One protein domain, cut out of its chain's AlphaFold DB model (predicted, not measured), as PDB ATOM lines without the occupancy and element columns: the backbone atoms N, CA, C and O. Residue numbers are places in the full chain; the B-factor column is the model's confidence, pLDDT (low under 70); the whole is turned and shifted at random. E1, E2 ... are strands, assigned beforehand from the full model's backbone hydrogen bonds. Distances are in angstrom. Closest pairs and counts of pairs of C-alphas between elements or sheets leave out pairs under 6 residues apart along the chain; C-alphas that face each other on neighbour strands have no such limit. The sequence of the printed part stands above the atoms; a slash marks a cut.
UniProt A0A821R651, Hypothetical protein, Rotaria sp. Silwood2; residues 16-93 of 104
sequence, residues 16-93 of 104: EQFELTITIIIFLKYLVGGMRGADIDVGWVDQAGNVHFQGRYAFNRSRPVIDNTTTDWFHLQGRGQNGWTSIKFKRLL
ATOM      1  N   GLU A  16     -34.743 -31.225 -51.690       59.53
ATOM      2  CA  GLU A  16     -35.069 -32.175 -50.627       59.53
ATOM      3  C   GLU A  16     -34.282 -31.848 -49.355       59.53
ATOM      4  O   GLU A  16     -33.178 -31.299 -49.406       59.53
ATOM      5  N   GLN A  17     -34.897 -32.111 -48.199       62.78
ATOM      6  CA  GLN A  17     -34.321 -31.840 -46.886       62.78
ATOM      7  C   GLN A  17     -33.863 -33.146 -46.243       62.78
ATOM      8  O   GLN A  17     -34.660 -34.063 -46.064       62.78
ATOM      9  N   PHE A  18     -32.606 -33.173 -45.806       61.12
ATOM     10  CA  PHE A  18     -32.009 -34.319 -45.129       61.12
ATOM     11  C   PHE A  18     -31.678 -33.965 -43.675       61.12
ATOM     12  O   PHE A  18     -31.227 -32.855 -43.379       61.12
ATOM     13  N   GLU A  19     -31.898 -34.908 -42.760       56.62
ATOM     14  CA  GLU A  19     -31.507 -34.810 -41.351       56.62
ATOM     15  C   GLU A  19     -30.794 -36.097 -40.941       56.62
ATOM     16  O   GLU A  19     -31.367 -37.182 -41.027       56.62
ATOM     17  N   LEU A  20     -29.539 -35.983 -40.496       56.56
ATOM     18  CA  LEU A  20     -28.788 -37.116 -39.954       56.56
ATOM     19  C   LEU A  20     -28.133 -36.807 -38.619       56.56
ATOM     20  O   LEU A  20     -27.873 -35.651 -38.299       56.56
ATOM     21  N   THR A  21     -27.863 -37.874 -37.862       51.19
ATOM     22  CA  THR A  21     -27.217 -37.856 -36.543       51.19
ATOM     23  C   THR A  21     -26.158 -38.960 -36.493       51.19
ATOM     24  O   THR A  21     -26.493 -40.107 -36.212       51.19
ATOM     25  N   ILE A  22     -24.896 -38.655 -36.823       53.56
ATOM     26  CA  ILE A  22     -23.770 -39.615 -36.858       53.56
ATOM     27  C   ILE A  22     -22.447 -38.891 -36.524       53.56
ATOM     28  O   ILE A  22     -22.292 -37.708 -36.796       53.56
ATOM     29  N   THR A  23     -21.469 -39.586 -35.935       48.47
ATOM     30  CA  THR A  23     -20.132 -39.062 -35.570       48.47
ATOM     31  C   THR A  23     -19.283 -38.591 -36.774       48.47
ATOM     32  O   THR A  23     -18.427 -37.728 -36.605       48.47
ATOM     33  N   ILE A  24     -19.537 -39.105 -37.986       48.56
ATOM     34  CA  ILE A  24     -18.965 -38.663 -39.275       48.56
ATOM     35  C   ILE A  24     -20.059 -38.814 -40.340       48.56
ATOM     36  O   ILE A  24     -20.676 -39.876 -40.426       48.56
ATOM     37  N   ILE A  25     -20.295 -37.785 -41.156       57.81
ATOM     38  CA  ILE A  25     -21.293 -37.830 -42.228       57.81
ATOM     39  C   ILE A  25     -20.571 -37.986 -43.569       57.81
ATOM     40  O   ILE A  25     -19.914 -37.059 -44.038       57.81
ATOM     41  N   ILE A  26     -20.693 -39.174 -44.165       60.59
ATOM     42  CA  ILE A  26     -20.373 -39.431 -45.572       60.59
ATOM     43  C   ILE A  26     -21.672 -39.900 -46.218       60.59
ATOM     44  O   ILE A  26     -22.129 -41.012 -45.943       60.59
ATOM     45  N   PHE A  27     -22.262 -39.076 -47.074       63.00
ATOM     46  CA  PHE A  27     -23.268 -39.568 -48.004       63.00
ATOM     47  C   PHE A  27     -22.546 -40.112 -49.215       63.00
ATOM     48  O   PHE A  27     -21.769 -39.405 -49.843       63.00
ATOM     49  N   LEU A  28     -22.781 -41.379 -49.529       58.69
ATOM     50  CA  LEU A  28     -22.364 -41.953 -50.797       58.69
ATOM     51  C   LEU A  28     -23.622 -42.141 -51.621       58.69
ATOM     52  O   LEU A  28     -24.459 -42.974 -51.262       58.69
ATOM     53  N   LYS A  29     -23.747 -41.403 -52.721       66.81
ATOM     54  CA  LYS A  29     -24.773 -41.685 -53.709       66.81
ATOM     55  C   LYS A  29     -24.139 -42.245 -54.969       66.81
ATOM     56  O   LYS A  29     -23.240 -41.665 -55.565       66.81
ATOM     57  N   TYR A  30     -24.610 -43.416 -55.363       69.12
ATOM     58  CA  TYR A  30     -24.151 -44.105 -56.558       69.12
ATOM     59  C   TYR A  30     -25.324 -44.839 -57.203       69.12
ATOM     60  O   TYR A  30     -26.264 -45.255 -56.528       69.12
ATOM     61  N   LEU A  31     -25.251 -45.041 -58.517       57.28
ATOM     62  CA  LEU A  31     -26.267 -45.782 -59.266       57.28
ATOM     63  C   LEU A  31     -26.126 -47.312 -59.127       57.28
ATOM     64  O   LEU A  31     -27.090 -48.021 -59.392       57.28
ATOM     65  N   VAL A  32     -24.945 -47.838 -58.746       58.53
ATOM     66  CA  VAL A  32     -24.630 -49.277 -58.949       58.53
ATOM     67  C   VAL A  32     -23.837 -50.002 -57.847       58.53
ATOM     68  O   VAL A  32     -23.483 -51.163 -58.020       58.53
ATOM     69  N   GLY A  33     -23.563 -49.382 -56.701       60.81
ATOM     70  CA  GLY A  33     -22.744 -49.989 -55.644       60.81
ATOM     71  C   GLY A  33     -21.277 -49.598 -55.748       60.81
ATOM     72  O   GLY A  33     -20.579 -50.045 -56.654       60.81
ATOM     73  N   GLY A  34     -20.767 -48.829 -54.784       73.69
ATOM     74  CA  GLY A  34     -19.327 -48.660 -54.571       73.69
ATOM     75  C   GLY A  34     -18.790 -47.244 -54.773       73.69
ATOM     76  O   GLY A  34     -19.530 -46.282 -54.911       73.69
ATOM     77  N   MET A  35     -17.461 -47.132 -54.718       81.31
ATOM     78  CA  MET A  35     -16.764 -45.846 -54.641       81.31
ATOM     79  C   MET A  35     -16.614 -45.149 -55.998       81.31
ATOM     80  O   MET A  35     -16.696 -43.936 -56.065       81.31
ATOM     81  N   ARG A  36     -16.383 -45.890 -57.090       86.25
ATOM     82  CA  ARG A  36     -16.181 -45.290 -58.417       86.25
ATOM     83  C   ARG A  36     -17.496 -44.719 -58.953       86.25
ATOM     84  O   ARG A  36     -18.465 -45.461 -59.068       86.25
ATOM     85  N   GLY A  37     -17.475 -43.455 -59.360       82.50
ATOM     86  CA  GLY A  37     -18.637 -42.713 -59.840       82.50
ATOM     87  C   GLY A  37     -19.589 -42.285 -58.726       82.50
ATOM     88  O   GLY A  37     -20.750 -42.016 -59.016       82.50
ATOM     89  N   ALA A  38     -19.138 -42.297 -57.467       84.38
ATOM     90  CA  ALA A  38     -19.940 -41.811 -56.356       84.38
ATOM     91  C   ALA A  38     -19.882 -40.280 -56.281       84.38
ATOM     92  O   ALA A  38     -18.789 -39.704 -56.278       84.38
ATOM     93  N   ASP A  39     -21.070 -39.694 -56.174       81.56
ATOM     94  CA  ASP A  39     -21.344 -38.339 -55.698       81.56
ATOM     95  C   ASP A  39     -21.322 -38.405 -54.163       81.56
ATOM     96  O   ASP A  39     -22.014 -39.236 -53.549       81.56
ATOM     97  N   ILE A  40     -20.409 -37.643 -53.557       82.06
ATOM     98  CA  ILE A  40     -20.068 -37.756 -52.143       82.06
ATOM     99  C   ILE A  40     -20.196 -36.410 -51.456       82.06
ATOM    100  O   ILE A  40     -19.388 -35.510 -51.668       82.06
ATOM    101  N   ASP A  41     -21.099 -36.355 -50.488       80.81
ATOM    102  CA  ASP A  41     -21.226 -35.217 -49.595       80.81
ATOM    103  C   ASP A  41     -20.584 -35.522 -48.238       80.81
ATOM    104  O   ASP A  41     -20.954 -36.486 -47.553       80.81
ATOM    105  N   VAL A  42     -19.621 -34.690 -47.832       81.25
ATOM    106  CA  VAL A  42     -18.945 -34.799 -46.532       81.25
ATOM    107  C   VAL A  42     -19.313 -33.617 -45.650       81.25
ATOM    108  O   VAL A  42     -19.022 -32.475 -45.998       81.25
ATOM    109  N   GLY A  43     -19.882 -33.893 -44.475       80.19
ATOM    110  CA  GLY A  43     -20.259 -32.875 -43.492       80.19
ATOM    111  C   GLY A  43     -19.612 -33.098 -42.125       80.19
ATOM    112  O   GLY A  43     -19.538 -34.229 -41.641       80.19
ATOM    113  N   TRP A  44     -19.168 -32.020 -41.475       82.38
ATOM    114  CA  TRP A  44     -18.667 -32.055 -40.096       82.38
ATOM    115  C   TRP A  44     -18.984 -30.763 -39.338       82.38
ATOM    116  O   TRP A  44     -19.315 -29.738 -39.928       82.38
ATOM    117  N   VAL A  45     -18.891 -30.818 -38.010       82.50
ATOM    118  CA  VAL A  45     -18.973 -29.646 -37.131       82.50
ATOM    119  C   VAL A  45     -17.617 -29.484 -36.457       82.50
ATOM    120  O   VAL A  45     -17.081 -30.455 -35.920       82.50
ATOM    121  N   ASP A  46     -17.024 -28.295 -36.538       84.19
ATOM    122  CA  ASP A  46     -15.738 -28.020 -35.898       84.19
ATOM    123  C   ASP A  46     -15.879 -27.785 -34.383       84.19
ATOM    124  O   ASP A  46     -16.974 -27.769 -33.819       84.19
ATOM    125  N   GLN A  47     -14.749 -27.594 -33.700       82.25
ATOM    126  CA  GLN A  47     -14.731 -27.362 -32.252       82.25
ATOM    127  C   GLN A  47     -15.434 -26.065 -31.825       82.25
ATOM    128  O   GLN A  47     -15.882 -25.970 -30.685       82.25
ATOM    129  N   ALA A  48     -15.538 -25.078 -32.717       84.88
ATOM    130  CA  ALA A  48     -16.249 -23.828 -32.469       84.88
ATOM    131  C   ALA A  48     -17.761 -23.951 -32.741       84.88
ATOM    132  O   ALA A  48     -18.508 -23.005 -32.498       84.88
ATOM    133  N   GLY A  49     -18.226 -25.116 -33.204       79.81
ATOM    134  CA  GLY A  49     -19.621 -25.362 -33.543       79.81
ATOM    135  C   GLY A  49     -19.998 -24.919 -34.955       79.81
ATOM    136  O   GLY A  49     -21.182 -24.960 -35.291       79.81
ATOM    137  N   ASN A  50     -19.036 -24.518 -35.794       84.44
ATOM    138  CA  ASN A  50     -19.334 -24.170 -37.179       84.44
ATOM    139  C   ASN A  50     -19.550 -25.437 -37.998       84.44
ATOM    140  O   ASN A  50     -18.820 -26.423 -37.861       84.44
ATOM    141  N   VAL A  51     -20.540 -25.387 -38.880       83.00
ATOM    142  CA  VAL A  51     -20.843 -26.476 -39.804       83.00
ATOM    143  C   VAL A  51     -20.023 -26.301 -41.068       83.00
ATOM    144  O   VAL A  51     -19.997 -25.224 -41.657       83.00
ATOM    145  N   HIS A  52     -19.408 -27.388 -41.503       82.38
ATOM    146  CA  HIS A  52     -18.643 -27.468 -42.732       82.38
ATOM    147  C   HIS A  52     -19.224 -28.555 -43.622       82.38
ATOM    148  O   HIS A  52     -19.718 -29.578 -43.137       82.38
ATOM    149  N   PHE A  53     -19.144 -28.331 -44.928       81.06
ATOM    150  CA  PHE A  53     -19.638 -29.261 -45.928       81.06
ATOM    151  C   PHE A  53     -18.772 -29.194 -47.180       81.06
ATOM    152  O   PHE A  53     -18.278 -28.123 -47.537       81.06
ATOM    153  N   GLN A  54     -18.568 -30.332 -47.830       82.19
ATOM    154  CA  GLN A  54     -17.750 -30.421 -49.029       82.19
ATOM    155  C   GLN A  54     -18.231 -31.551 -49.935       82.19
ATOM    156  O   GLN A  54     -18.198 -32.717 -49.532       82.19
ATOM    157  N   GLY A  55     -18.586 -31.179 -51.165       81.75
ATOM    158  CA  GLY A  55     -18.804 -32.107 -52.265       81.75
ATOM    159  C   GLY A  55     -17.489 -32.735 -52.717       81.75
ATOM    160  O   GLY A  55     -16.410 -32.118 -52.692       81.75
ATOM    161  N   ARG A  56     -17.551 -34.011 -53.070       86.19
ATOM    162  CA  ARG A  56     -16.428 -34.789 -53.570       86.19
ATOM    163  C   ARG A  56     -16.898 -35.766 -54.630       86.19
ATOM    164  O   ARG A  56     -17.937 -36.397 -54.488       86.19
ATOM    165  N   TYR A  57     -16.029 -36.003 -55.604       86.94
ATOM    166  CA  TYR A  57     -16.258 -37.007 -56.630       86.94
ATOM    167  C   TYR A  57     -15.184 -38.087 -56.605       86.94
ATOM    168  O   TYR A  57     -13.982 -37.826 -56.468       86.94
ATOM    169  N   ALA A  58     -15.606 -39.337 -56.746       88.44
ATOM    170  CA  ALA A  58     -14.708 -40.478 -56.720       88.44
ATOM    171  C   ALA A  58     -14.551 -41.110 -58.111       88.44
ATOM    172  O   ALA A  58     -15.328 -41.963 -58.526       88.44
ATOM    173  N   PHE A  59     -13.474 -40.775 -58.825       86.44
ATOM    174  CA  PHE A  59     -13.185 -41.349 -60.151       86.44
ATOM    175  C   PHE A  59     -12.857 -42.853 -60.135       86.44
ATOM    176  O   PHE A  59     -12.969 -43.539 -61.155       86.44
ATOM    177  N   ASN A  60     -12.405 -43.381 -58.998       87.50
ATOM    178  CA  ASN A  60     -11.966 -44.764 -58.820       87.50
ATOM    179  C   ASN A  60     -12.011 -45.151 -57.325       87.50
ATOM    180  O   ASN A  60     -12.559 -44.428 -56.498       87.50
ATOM    181  N   ARG A  61     -11.431 -46.302 -56.962       86.69
ATOM    182  CA  ARG A  61     -11.284 -46.745 -55.563       86.69
ATOM    183  C   ARG A  61     -10.084 -46.081 -54.869       86.69
ATOM    184  O   ARG A  61      -9.221 -46.764 -54.328       86.69
ATOM    185  N   SER A  62      -9.994 -44.760 -54.943       87.62
ATOM    186  CA  SER A  62      -8.972 -43.958 -54.262       87.62
ATOM    187  C   SER A  62      -9.604 -42.704 -53.674       87.62
ATOM    188  O   SER A  62     -10.784 -42.454 -53.895       87.62
ATOM    189  N   ARG A  63      -8.836 -41.927 -52.902       87.56
ATOM    190  CA  ARG A  63      -9.346 -40.738 -52.209       87.56
ATOM    191  C   ARG A  63     -10.167 -39.849 -53.170       87.56
ATOM    192  O   ARG A  63      -9.595 -39.378 -54.152       87.56
ATOM    193  N   PRO A  64     -11.453 -39.579 -52.874       88.62
ATOM    194  CA  PRO A  64     -12.288 -38.731 -53.717       88.62
ATOM    195  C   PRO A  64     -11.699 -37.325 -53.819       88.62
ATOM    196  O   PRO A  64     -11.222 -36.777 -52.813       88.62
ATOM    197  N   VAL A  65     -11.725 -36.746 -55.015       90.44
ATOM    198  CA  VAL A  65     -11.254 -35.375 -55.233       90.44
ATOM    199  C   VAL A  65     -12.290 -34.384 -54.717       90.44
ATOM    200  O   VAL A  65     -13.445 -34.745 -54.524       90.44
ATOM    201  N   ILE A  66     -11.863 -33.153 -54.441       88.81
ATOM    202  CA  ILE A  66     -12.808 -32.080 -54.119       88.81
ATOM    203  C   ILE A  66     -13.570 -31.754 -55.394       88.81
ATOM    204  O   ILE A  66     -12.940 -31.507 -56.422       88.81
ATOM    205  N   ASP A  67     -14.890 -31.767 -55.286       82.50
ATOM    206  CA  ASP A  67     -15.765 -31.239 -56.311       82.50
ATOM    207  C   ASP A  67     -16.019 -29.759 -55.999       82.50
ATOM    208  O   ASP A  67     -16.428 -29.407 -54.891       82.50
ATOM    209  N   ASN A  68     -15.639 -28.883 -56.925       69.38
ATOM    210  CA  ASN A  68     -15.787 -27.439 -56.786       69.38
ATOM    211  C   ASN A  68     -16.857 -26.867 -57.719       69.38
ATOM    212  O   ASN A  68     -17.042 -25.647 -57.705       69.38
ATOM    213  N   THR A  69     -17.502 -27.700 -58.541       65.56
ATOM    214  CA  THR A  69     -18.503 -27.248 -59.508       65.56
ATOM    215  C   THR A  69     -19.872 -27.067 -58.867       65.56
ATOM    216  O   THR A  69     -20.602 -26.169 -59.291       65.56
ATOM    217  N   THR A  70     -20.157 -27.767 -57.767       56.97
ATOM    218  CA  THR A  70     -21.415 -27.635 -57.022       56.97
ATOM    219  C   THR A  70     -21.204 -27.299 -55.542       56.97
ATOM    220  O   THR A  70     -20.623 -28.029 -54.740       56.97
ATOM    221  N   THR A  71     -21.708 -26.126 -55.150       56.00
ATOM    222  CA  THR A  71     -22.000 -25.768 -53.754       56.00
ATOM    223  C   THR A  71     -23.504 -25.584 -53.614       56.00
ATOM    224  O   THR A  71     -23.983 -24.479 -53.370       56.00
ATOM    225  N   ASP A  72     -24.267 -26.658 -53.796       58.22
ATOM    226  CA  ASP A  72     -25.734 -26.599 -53.843       58.22
ATOM    227  C   ASP A  72     -26.397 -26.702 -52.467       58.22
ATOM    228  O   ASP A  72     -27.555 -27.106 -52.330       58.22
ATOM    229  N   TRP A  73     -25.667 -26.325 -51.419       65.38
ATOM    230  CA  TRP A  73     -26.101 -26.466 -50.036       65.38
ATOM    231  C   TRP A  73     -26.723 -25.172 -49.546       65.38
ATOM    232  O   TRP A  73     -26.045 -24.198 -49.216       65.38
ATOM    233  N   PHE A  74     -28.043 -25.179 -49.423       61.75
ATOM    234  CA  PHE A  74     -28.774 -24.043 -48.886       61.75
ATOM    235  C   PHE A  74     -29.273 -24.425 -47.496       61.75
ATOM    236  O   PHE A  74     -30.286 -25.108 -47.374       61.75
ATOM    237  N   HIS A  75     -28.615 -23.904 -46.456       60.03
ATOM    238  CA  HIS A  75     -28.944 -24.046 -45.023       60.03
ATOM    239  C   HIS A  75     -28.332 -25.265 -44.332       60.03
ATOM    240  O   HIS A  75     -29.008 -26.260 -44.096       60.03
ATOM    241  N   LEU A  76     -27.071 -25.119 -43.925       69.88
ATOM    242  CA  LEU A  76     -26.391 -26.026 -43.007       69.88
ATOM    243  C   LEU A  76     -26.689 -25.603 -41.564       69.88
ATOM    244  O   LEU A  76     -26.166 -24.601 -41.081       69.88
ATOM    245  N   GLN A  77     -27.538 -26.353 -40.869       72.94
ATOM    246  CA  GLN A  77     -27.578 -26.319 -39.406       72.94
ATOM    247  C   GLN A  77     -26.901 -27.568 -38.890       72.94
ATOM    248  O   GLN A  77     -27.139 -28.651 -39.409       72.94
ATOM    249  N   GLY A  78     -26.095 -27.441 -37.849       76.69
ATOM    250  CA  GLY A  78     -25.430 -28.595 -37.293       76.69
ATOM    251  C   GLY A  78     -25.067 -28.401 -35.844       76.69
ATOM    252  O   GLY A  78     -24.932 -27.282 -35.354       76.69
ATOM    253  N   ARG A  79     -24.987 -29.520 -35.138       80.56
ATOM    254  CA  ARG A  79     -24.715 -29.545 -33.712       80.56
ATOM    255  C   ARG A  79     -23.955 -30.803 -33.352       80.56
ATOM    256  O   ARG A  79     -24.441 -31.908 -33.579       80.56
ATOM    257  N   GLY A  80     -22.793 -30.614 -32.740       75.88
ATOM    258  CA  GLY A  80     -22.102 -31.658 -31.998       75.88
ATOM    259  C   GLY A  80     -22.630 -31.716 -30.563       75.88
ATOM    260  O   GLY A  80     -22.612 -30.705 -29.864       75.88
ATOM    261  N   GLN A  81     -23.108 -32.868 -30.100       79.38
ATOM    262  CA  GLN A  81     -23.383 -33.104 -28.680       79.38
ATOM    263  C   GLN A  81     -23.125 -34.569 -28.317       79.38
ATOM    264  O   GLN A  81     -23.576 -35.472 -29.013       79.38
ATOM    265  N   ASN A  82     -22.449 -34.814 -27.188       76.56
ATOM    266  CA  ASN A  82     -22.275 -36.149 -26.600       76.56
ATOM    267  C   ASN A  82     -21.683 -37.196 -27.571       76.56
ATOM    268  O   ASN A  82     -22.104 -38.347 -27.566       76.56
ATOM    269  N   GLY A  83     -20.732 -36.797 -28.427       74.31
ATOM    270  CA  GLY A  83     -20.109 -37.683 -29.428       74.31
ATOM    271  C   GLY A  83     -20.917 -37.878 -30.720       74.31
ATOM    272  O   GLY A  83     -20.469 -38.585 -31.626       74.31
ATOM    273  N   TRP A  84     -22.077 -37.229 -30.830       73.31
ATOM    274  CA  TRP A  84     -22.928 -37.233 -32.015       73.31
ATOM    275  C   TRP A  84     -22.845 -35.899 -32.735       73.31
ATOM    276  O   TRP A  84     -22.884 -34.848 -32.097       73.31
ATOM    277  N   THR A  85     -22.802 -35.945 -34.061       76.62
ATOM    278  CA  THR A  85     -22.932 -34.764 -34.908       76.62
ATOM    279  C   THR A  85     -24.229 -34.882 -35.686       76.62
ATOM    280  O   THR A  85     -24.465 -35.879 -36.365       76.62
ATOM    281  N   SER A  86     -25.090 -33.877 -35.578       77.19
ATOM    282  CA  SER A  86     -26.243 -33.749 -36.461       77.19
ATOM    283  C   SER A  86     -26.011 -32.622 -37.449       77.19
ATOM    284  O   SER A  86     -25.535 -31.567 -37.038       77.19
ATOM    285  N   ILE A  87     -26.319 -32.846 -38.728       78.62
ATOM    286  CA  ILE A  87     -26.315 -31.814 -39.769       78.62
ATOM    287  C   ILE A  87     -27.617 -31.922 -40.563       78.62
ATOM    288  O   ILE A  87     -27.988 -33.003 -41.024       78.62
ATOM    289  N   LYS A  88     -28.299 -30.789 -40.718       77.94
ATOM    290  CA  LYS A  88     -29.435 -30.595 -41.616       77.94
ATOM    291  C   LYS A  88     -28.983 -29.744 -42.784       77.94
ATOM    292  O   LYS A  88     -28.354 -28.709 -42.566       77.94
ATOM    293  N   PHE A  89     -29.318 -30.174 -43.991       77.25
ATOM    294  CA  PHE A  89     -28.985 -29.467 -45.222       77.25
ATOM    295  C   PHE A  89     -30.045 -29.705 -46.293       77.25
ATOM    296  O   PHE A  89     -30.893 -30.597 -46.177       77.25
ATOM    297  N   LYS A  90     -29.993 -28.873 -47.332       76.06
ATOM    298  CA  LYS A  90     -30.760 -29.038 -48.565       76.06
ATOM    299  C   LYS A  90     -29.784 -29.088 -49.721       76.06
ATOM    300  O   LYS A  90     -28.856 -28.285 -49.722       76.06
ATOM    301  N   ARG A  91     -30.036 -29.971 -50.682       75.94
ATOM    302  CA  ARG A  91     -29.371 -29.995 -51.990       75.94
ATOM    303  C   ARG A  91     -30.414 -29.995 -53.098       75.94
ATOM    304  O   ARG A  91     -31.564 -30.385 -52.865       75.94
ATOM    305  N   LEU A  92     -30.026 -29.524 -54.275       74.44
ATOM    306  CA  LEU A  92     -30.856 -29.649 -55.469       74.44
ATOM    307  C   LEU A  92     -31.028 -31.133 -55.827       74.44
ATOM    308  O   LEU A  92     -30.135 -31.952 -55.594       74.44
ATOM    309  N   LEU A  93     -32.191 -31.486 -56.381       72.56
ATOM    310  CA  LEU A  93     -32.434 -32.846 -56.873       72.56
ATOM    311  C   LEU A  93     -31.655 -33.150 -58.162       72.56
ATOM    312  O   LEU A  93     -31.287 -34.298 -58.387       72.56
TER     313      LEU A  93
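This is residues 16 to 93 of the 104 residues of the protein "Hypothetical protein" of Rotaria sp. Silwood2 (UniProt A0A821R651). Two small three-stranded sheets make a sandwich, E1, E6 and E5 in the one and E2, E3 and E4 in the other, their strands crossed at 56 degrees. From E4 to E5 runs a long stretch with no named element, residues 59 to 76. The printed part has 78 residues with six named strands, E1 to E6 along the chain, and no named helix; the class is all strand, and both sheets, in orders E1 - E6 - E5 and E2 - E3 - E4, are antiparallel. It is compact, with a radius of gyration of the C-alphas of 12.8 A and spans of 34 by 24 by 20 A.

E1, residues 16 to 21, begins at C-alpha 16 (-35.069, -32.175, -50.627) and is 17.1 A long. E2 is residues 25 to 29, 12.6 A. E3, residues 38 to 45, and E4, residues 51 to 58, are each 22.8 A. E5 is residues 77 to 81, 13.4 A. E6, residues 84 to 92, is 25.9 A and ends at C-alpha 92 (-30.856, -29.649, -55.469).

E1 pairs with E6, N 18 and O 89 being 3.1 A apart, within hydrogen-bond range. E2, E3 and E4 form a meander, each strand the antiparallel neighbour of the one before, with N 27 and O 41 at 2.9 A and N 52 and O 44 at 2.8 A. E5 and E6 are a hairpin, with N 79 and O 86 at 2.8 A. Between the sheets, the closest C-alphas of E4 and E5 are those of Val 51 and Gly 78, 5.6 A. E1 is apart from E3 and E4.

The C-alphas farthest apart, of Val 32 and Ala 48, are 37.7 A apart. The printed part has no cut; the link E4 to E5 is long. pLDDT is under 70 at residues 16 to 33 and 68 to 76.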